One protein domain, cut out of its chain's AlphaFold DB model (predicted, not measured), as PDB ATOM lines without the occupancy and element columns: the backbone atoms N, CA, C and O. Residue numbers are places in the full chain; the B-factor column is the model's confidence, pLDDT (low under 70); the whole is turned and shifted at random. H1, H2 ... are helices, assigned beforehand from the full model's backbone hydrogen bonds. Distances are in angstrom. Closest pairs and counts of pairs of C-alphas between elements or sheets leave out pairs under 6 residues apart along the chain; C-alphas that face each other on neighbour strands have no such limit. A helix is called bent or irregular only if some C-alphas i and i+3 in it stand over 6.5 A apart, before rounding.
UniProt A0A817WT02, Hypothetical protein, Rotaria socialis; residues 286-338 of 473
ATOM      1  N   THR A 286     -41.685  30.576 -21.464       67.50
ATOM      2  CA  THR A 286     -42.269  29.337 -20.938       67.50
ATOM      3  C   THR A 286     -41.954  28.155 -21.840       67.50
ATOM      4  O   THR A 286     -41.546  27.122 -21.339       67.50
ATOM      5  N   ILE A 287     -42.086  28.288 -23.163       66.25
ATOM      6  CA  ILE A 287     -41.694  27.236 -24.112       66.25
ATOM      7  C   ILE A 287     -40.200  26.940 -23.956       66.25
ATOM      8  O   ILE A 287     -39.815  25.780 -23.835       66.25
ATOM      9  N   ALA A 288     -39.362  27.976 -23.884       71.00
ATOM     10  CA  ALA A 288     -37.937  27.798 -23.657       71.00
ATOM     11  C   ALA A 288     -37.659  27.069 -22.332       71.00
ATOM     12  O   ALA A 288     -36.917  26.099 -22.340       71.00
ATOM     13  N   GLN A 289     -38.276  27.439 -21.213       67.88
ATOM     14  CA  GLN A 289     -38.066  26.763 -19.925       67.88
ATOM     15  C   GLN A 289     -38.662  25.350 -19.885       67.88
ATOM     16  O   GLN A 289     -38.045  24.436 -19.352       67.88
ATOM     17  N   LEU A 290     -39.826  25.131 -20.495       66.56
ATOM     18  CA  LEU A 290     -40.504  23.834 -20.508       66.56
ATOM     19  C   LEU A 290     -39.710  22.779 -21.290       66.56
ATOM     20  O   LEU A 290     -39.766  21.603 -20.947       66.56
ATOM     21  N   PHE A 291     -38.975  23.182 -22.329       69.00
ATOM     22  CA  PHE A 291     -38.118  22.269 -23.089       69.00
ATOM     23  C   PHE A 291     -36.670  22.282 -22.603       69.00
ATOM     24  O   PHE A 291     -36.082  21.222 -22.432       69.00
ATOM     25  N   THR A 292     -36.086  23.453 -22.363       66.38
ATOM     26  CA  THR A 292     -34.639  23.596 -22.129       66.38
ATOM     27  C   THR A 292     -34.246  23.269 -20.691       66.38
ATOM     28  O   THR A 292     -33.183  22.696 -20.485       66.38
ATOM     29  N   THR A 293     -35.093  23.563 -19.699       64.81
ATOM     30  CA  THR A 293     -34.792  23.272 -18.286       64.81
ATOM     31  C   THR A 293     -34.777  21.769 -17.987       64.81
ATOM     32  O   THR A 293     -33.758  21.293 -17.486       64.81
ATOM     33  N   PRO A 294     -35.807  20.972 -18.346       60.84
ATOM     34  CA  PRO A 294     -35.734  19.531 -18.126       60.84
ATOM     35  C   PRO A 294     -34.685  18.862 -19.022       60.84
ATOM     36  O   PRO A 294     -34.036  17.927 -18.572       60.84
ATOM     37  N   LEU A 295     -34.445  19.339 -20.254       58.47
ATOM     38  CA  LEU A 295     -33.316  18.842 -21.060       58.47
ATOM     39  C   LEU A 295     -31.961  19.161 -20.422       58.47
ATOM     40  O   LEU A 295     -31.034  18.372 -20.578       58.47
ATOM     41  N   GLY A 296     -31.843  20.293 -19.726       66.94
ATOM     42  CA  GLY A 296     -30.646  20.686 -18.991       66.94
ATOM     43  C   GLY A 296     -30.365  19.742 -17.829       66.94
ATOM     44  O   GLY A 296     -29.293  19.150 -17.782       66.94
ATOM     45  N   GLU A 297     -31.346  19.519 -16.950       69.06
ATOM     46  CA  GLU A 297     -31.200  18.612 -15.801       69.06
ATOM     47  C   GLU A 297     -31.014  17.149 -16.232       69.06
ATOM     48  O   GLU A 297     -30.159  16.439 -15.696       69.06
ATOM     49  N   ILE A 298     -31.767  16.692 -17.243       69.62
ATOM     50  CA  ILE A 298     -31.581  15.358 -17.829       69.62
ATOM     51  C   ILE A 298     -30.194  15.268 -18.459       69.62
ATOM     52  O   ILE A 298     -29.504  14.280 -18.247       69.62
ATOM     53  N   GLY A 299     -29.765  16.282 -19.211       70.00
ATOM     54  CA  GLY A 299     -28.453  16.332 -19.850       70.00
ATOM     55  C   GLY A 299     -27.308  16.311 -18.840       70.00
ATOM     56  O   GLY A 299     -26.342  15.581 -19.042       70.00
ATOM     57  N   GLU A 300     -27.435  17.034 -17.730       73.81
ATOM     58  CA  GLU A 300     -26.446  17.069 -16.655       73.81
ATOM     59  C   GLU A 300     -26.339  15.703 -15.974       73.81
ATOM     60  O   GLU A 300     -25.251  15.125 -15.928       73.81
ATOM     61  N   LYS A 301     -27.466  15.112 -15.558       72.00
ATOM     62  CA  LYS A 301     -27.481  13.777 -14.938       72.00
ATOM     63  C   LYS A 301     -27.055  12.672 -15.892       72.00
ATOM     64  O   LYS A 301     -26.385  11.725 -15.481       72.00
ATOM     65  N   LEU A 302     -27.376  12.809 -17.171       73.69
ATOM     66  CA  LEU A 302     -26.934  11.889 -18.206       73.69
ATOM     67  C   LEU A 302     -25.429  12.033 -18.469       73.69
ATOM     68  O   LEU A 302     -24.742  11.028 -18.632       73.69
ATOM     69  N   SER A 303     -24.890  13.255 -18.452       74.50
ATOM     70  CA  SER A 303     -23.452  13.505 -18.581       74.50
ATOM     71  C   SER A 303     -22.666  12.979 -17.379       74.50
ATOM     72  O   SER A 303     -21.614  12.374 -17.566       74.50
ATOM     73  N   GLU A 304     -23.208  13.115 -16.167       79.06
ATOM     74  CA  GLU A 304     -22.636  12.591 -14.924       79.06
ATOM     75  C   GLU A 304     -22.635  11.052 -14.935       79.06
ATOM     76  O   GLU A 304     -21.623  10.418 -14.627       79.06
ATOM     77  N   PHE A 305     -23.724  10.440 -15.410       75.62
ATOM     78  CA  PHE A 305     -23.825   8.995 -15.617       75.62
ATOM     79  C   PHE A 305     -22.835   8.478 -16.673       75.62
ATOM     80  O   PHE A 305     -22.141   7.480 -16.446       75.62
ATOM     81  N   PHE A 306     -22.721   9.159 -17.817       73.44
ATOM     82  CA  PHE A 306     -21.765   8.794 -18.864       73.44
ATOM     83  C   PHE A 306     -20.317   8.996 -18.415       73.44
ATOM     84  O   PHE A 306     -19.484   8.131 -18.679       73.44
ATOM     85  N   ALA A 307     -20.017  10.077 -17.696       77.25
ATOM     86  CA  ALA A 307     -18.695  10.337 -17.143       77.25
ATOM     87  C   ALA A 307     -18.300   9.276 -16.107       77.25
ATOM     88  O   ALA A 307     -17.187   8.754 -16.168       77.25
ATOM     89  N   GLY A 308     -19.213   8.895 -15.207       76.25
ATOM     90  CA  GLY A 308     -18.993   7.818 -14.239       76.25
ATOM     91  C   GLY A 308     -18.768   6.459 -14.906       76.25
ATOM     92  O   GLY A 308     -17.838   5.735 -14.551       76.25
ATOM     93  N   THR A 309     -19.555   6.143 -15.936       71.12
ATOM     94  CA  THR A 309     -19.454   4.871 -16.667       71.12
ATOM     95  C   THR A 309     -18.186   4.796 -17.526       71.12
ATOM     96  O   THR A 309     -17.527   3.756 -17.569       71.12
ATOM     97  N   MET A 310     -17.784   5.895 -18.175       70.12
ATOM     98  CA  MET A 310     -16.569   5.940 -19.000       70.12
ATOM     99  C   MET A 310     -15.273   5.998 -18.184       70.12
ATOM    100  O   MET A 310     -14.218   5.653 -18.712       70.12
ATOM    101  N   ARG A 311     -15.324   6.369 -16.895       74.00
ATOM    102  CA  ARG A 311     -14.132   6.460 -16.030       74.00
ATOM    103  C   ARG A 311     -13.454   5.111 -15.778       74.00
ATOM    104  O   ARG A 311     -12.261   5.073 -15.491       74.00
ATOM    105  N   HIS A 312     -14.199   4.016 -15.904       74.38
ATOM    106  CA  HIS A 312     -13.704   2.654 -15.691       74.38
ATOM    107  C   HIS A 312     -13.292   1.938 -16.984       74.38
ATOM    108  O   HIS A 312     -12.847   0.792 -16.935       74.38
ATOM    109  N   VAL A 313     -13.423   2.596 -18.138       75.56
ATOM    110  CA  VAL A 313     -13.233   1.980 -19.451       75.56
ATOM    111  C   VAL A 313     -12.001   2.591 -20.135       75.56
ATOM    112  O   VAL A 313     -11.947   3.810 -20.310       75.56
ATOM    113  N   PRO A 314     -11.006   1.782 -20.552       78.00
ATOM    114  CA  PRO A 314      -9.826   2.291 -21.244       78.00
ATOM    115  C   PRO A 314     -10.225   2.991 -22.551       78.00
ATOM    116  O   PRO A 314     -11.058   2.483 -23.308       78.00
ATOM    117  N   THR A 315      -9.604   4.138 -22.836       79.44
ATOM    118  CA  THR A 315      -9.918   5.048 -23.961       79.44
ATOM    119  C   THR A 315      -9.963   4.365 -25.328       79.44
ATOM    120  O   THR A 315     -10.712   4.789 -26.203       79.44
ATOM    121  N   LEU A 316      -9.235   3.258 -25.500       83.44
ATOM    122  CA  LEU A 316      -9.244   2.458 -26.727       83.44
ATOM    123  C   LEU A 316     -10.612   1.803 -27.031       83.44
ATOM    124  O   LEU A 316     -10.887   1.451 -28.173       83.44
ATOM    125  N   SER A 317     -11.478   1.644 -26.024       79.56
ATOM    126  CA  SER A 317     -12.778   0.956 -26.132       79.56
ATOM    127  C   SER A 317     -14.001   1.886 -26.099       79.56
ATOM    128  O   SER A 317     -15.131   1.424 -26.253       79.56
ATOM    129  N   TRP A 318     -13.796   3.202 -26.001       80.25
ATOM    130  CA  TRP A 318     -14.860   4.211 -26.093       80.25
ATOM    131  C   TRP A 318     -15.765   4.094 -27.333       80.25
ATOM    132  O   TRP A 318     -16.985   4.108 -27.152       80.25
ATOM    133  N   PRO A 319     -15.257   3.926 -28.574       82.44
ATOM    134  CA  PRO A 319     -16.134   3.840 -29.745       82.44
ATOM    135  C   PRO A 319     -17.040   2.600 -29.721       82.44
ATOM    136  O   PRO A 319     -18.164   2.651 -30.217       82.44
ATOM    137  N   ILE A 320     -16.588   1.509 -29.096       82.94
ATOM    138  CA  ILE A 320     -17.368   0.272 -28.955       82.94
ATOM    139  C   ILE A 320     -18.510   0.481 -27.955       82.94
ATOM    140  O   ILE A 320     -19.649   0.112 -28.233       82.94
ATOM    141  N   VAL A 321     -18.226   1.119 -26.817       79.25
ATOM    142  CA  VAL A 321     -19.234   1.406 -25.786       79.25
ATOM    143  C   VAL A 321     -20.279   2.399 -26.296       79.25
ATOM    144  O   VAL A 321     -21.475   2.154 -26.140       79.25
ATOM    145  N   ILE A 322     -19.858   3.470 -26.976       81.44
ATOM    146  CA  ILE A 322     -20.776   4.439 -27.596       81.44
ATOM    147  C   ILE A 322     -21.645   3.747 -28.655       81.44
ATOM    148  O   ILE A 322     -22.862   3.931 -28.662       81.44
ATOM    149  N   GLY A 323     -21.052   2.899 -29.502       84.31
ATOM    150  CA  GLY A 323     -21.793   2.115 -30.491       84.31
ATOM    151  C   GLY A 323     -22.845   1.199 -29.861       84.31
ATOM    152  O   GLY A 323     -23.969   1.127 -30.354       84.31
ATOM    153  N   LEU A 324     -22.523   0.555 -28.737       82.19
ATOM    154  CA  LEU A 324     -23.450  -0.308 -28.004       82.19
ATOM    155  C   LEU A 324     -24.608   0.482 -27.374       82.19
ATOM    156  O   LEU A 324     -25.754   0.051 -27.456       82.19
ATOM    157  N   ILE A 325     -24.338   1.657 -26.799       81.19
ATOM    158  CA  ILE A 325     -25.376   2.542 -26.247       81.19
ATOM    159  C   ILE A 325     -26.318   3.017 -27.354       81.19
ATOM    160  O   ILE A 325     -27.534   2.938 -27.194       81.19
ATOM    161  N   VAL A 326     -25.777   3.465 -28.491       83.19
ATOM    162  CA  VAL A 326     -26.581   3.884 -29.651       83.19
ATOM    163  C   VAL A 326     -27.402   2.713 -30.185       83.19
ATOM    164  O   VAL A 326     -28.582   2.885 -30.477       83.19
ATOM    165  N   PHE A 327     -26.828   1.511 -30.252       82.44
ATOM    166  CA  PHE A 327     -27.546   0.307 -30.660       82.44
ATOM    167  C   PHE A 327     -28.708  -0.022 -29.715       82.44
ATOM    168  O   PHE A 327     -29.827  -0.231 -30.178       82.44
ATOM    169  N   ILE A 328     -28.480  -0.001 -28.397       81.38
ATOM    170  CA  ILE A 328     -29.537  -0.197 -27.395       81.38
ATOM    171  C   ILE A 328     -30.616   0.874 -27.554       81.38
ATOM    172  O   ILE A 328     -31.797   0.545 -27.574       81.38
ATOM    173  N   LEU A 329     -30.236   2.139 -27.727       81.69
ATOM    174  CA  LEU A 329     -31.173   3.250 -27.883       81.69
ATOM    175  C   LEU A 329     -32.028   3.091 -29.148       81.69
ATOM    176  O   LEU A 329     -33.242   3.268 -29.089       81.69
ATOM    177  N   VAL A 330     -31.433   2.662 -30.263       81.19
ATOM    178  CA  VAL A 330     -32.160   2.318 -31.495       81.19
ATOM    179  C   VAL A 330     -33.113   1.144 -31.257       81.19
ATOM    180  O   VAL A 330     -34.268   1.221 -31.662       81.19
ATOM    181  N   VAL A 331     -32.694   0.089 -30.557       79.44
ATOM    182  CA  VAL A 331     -33.565  -1.054 -30.226       79.44
ATOM    183  C   VAL A 331     -34.726  -0.631 -29.321       79.44
ATOM    184  O   VAL A 331     -35.864  -1.015 -29.582       79.44
ATOM    185  N   VAL A 332     -34.483   0.202 -28.305       78.94
ATOM    186  CA  VAL A 332     -35.535   0.749 -27.434       78.94
ATOM    187  C   VAL A 332     -36.490   1.636 -28.228       78.94
ATOM    188  O   VAL A 332     -37.702   1.505 -28.071       78.94
ATOM    189  N   LEU A 333     -35.983   2.492 -29.119       78.44
ATOM    190  CA  LEU A 333     -36.820   3.298 -30.008       78.44
ATOM    191  C   LEU A 333     -37.664   2.417 -30.931       78.44
ATOM    192  O   LEU A 333     -38.848   2.698 -31.105       78.44
ATOM    193  N   LEU A 334     -37.109   1.336 -31.477       74.31
ATOM    194  CA  LEU A 334     -37.846   0.384 -32.309       74.31
ATOM    195  C   LEU A 334     -38.911  -0.380 -31.505       74.31
ATOM    196  O   LEU A 334     -40.029  -0.552 -31.994       74.31
ATOM    197  N   MET A 335     -38.613  -0.766 -30.259       71.19
ATOM    198  CA  MET A 335     -39.574  -1.396 -29.345       71.19
ATOM    199  C   MET A 335     -40.699  -0.440 -28.934       71.19
ATOM    200  O   MET A 335     -41.873  -0.808 -28.982       71.19
ATOM    201  N   HIS A 336     -40.366   0.801 -28.576       67.00
ATOM    202  CA  HIS A 336     -41.341   1.825 -28.198       67.00
ATOM    203  C   HIS A 336     -42.231   2.213 -29.382       67.00
ATOM    204  O   HIS A 336     -43.442   2.372 -29.248       67.00
ATOM    205  N   SER A 337     -41.637   2.291 -30.571       65.56
ATOM    206  CA  SER A 337     -42.342   2.574 -31.818       65.56
ATOM    207  C   SER A 337     -43.115   1.364 -32.362       65.56
ATOM    208  O   SER A 337     -43.704   1.464 -33.435       65.56
ATOM    209  N   ARG A 338     -43.140   0.232 -31.634       60.41
ATOM    210  CA  ARG A 338     -43.852  -1.006 -31.999       60.41
ATOM    211  C   ARG A 338     -43.523  -1.451 -33.431       60.41
ATOM    212  O   ARG A 338     -44.417  -1.846 -34.172       60.41
TER     213      ARG A 338
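This is residues 286 to 338 of the 473 residues of the protein "Hypothetical protein" of Rotaria socialis (UniProt A0A817WT02). Two long helices meet near their ends as a V, with the tight link between them at the corner and two free arms that spread away from it. Residues 286 to 305 of H1 make one arm, and residues 323 to 338, of which 323 to 336 belong to H2, end the other. The printed part has 53 residues with two named helices, H1 then H2, and no named strand; the class is all helix. It is only just loose, close to extended, with a radius of gyration of the C-alphas of 14.5 A, and flat, spanning 43 by 31 by 12 A.

H1, residues 286 to 310, and H2, residues 315 to 336, are close but not clearly touching; their closest C-alphas, those of Met 310 and Trp 318, are 7.5 A apart. They run opposite ways at a steep tilt of 47 degrees. Of the O i to N i+4 pairs, 20 of 21 in H1 and 16 of 18 in H2 are within hydrogen-bond range.

H1 measures 34.8 A from C-alpha 286 at (-42.269, 29.337, -20.938) to C-alpha 310. H2 measures 31.9 A and ends with C-alpha 336 at (-41.341, 1.825, -28.198). H2 is irregular: C-alphas 316 and 319 are 7.6 A apart.

The two C-alphas farthest apart, those of Thr 286 and Leu 316, are 43.0 A apart. The printed part has no cut. Its mean pLDDT is 74.2, with residues 286 to 287, 289 to 298 and 336 to 338 under 70.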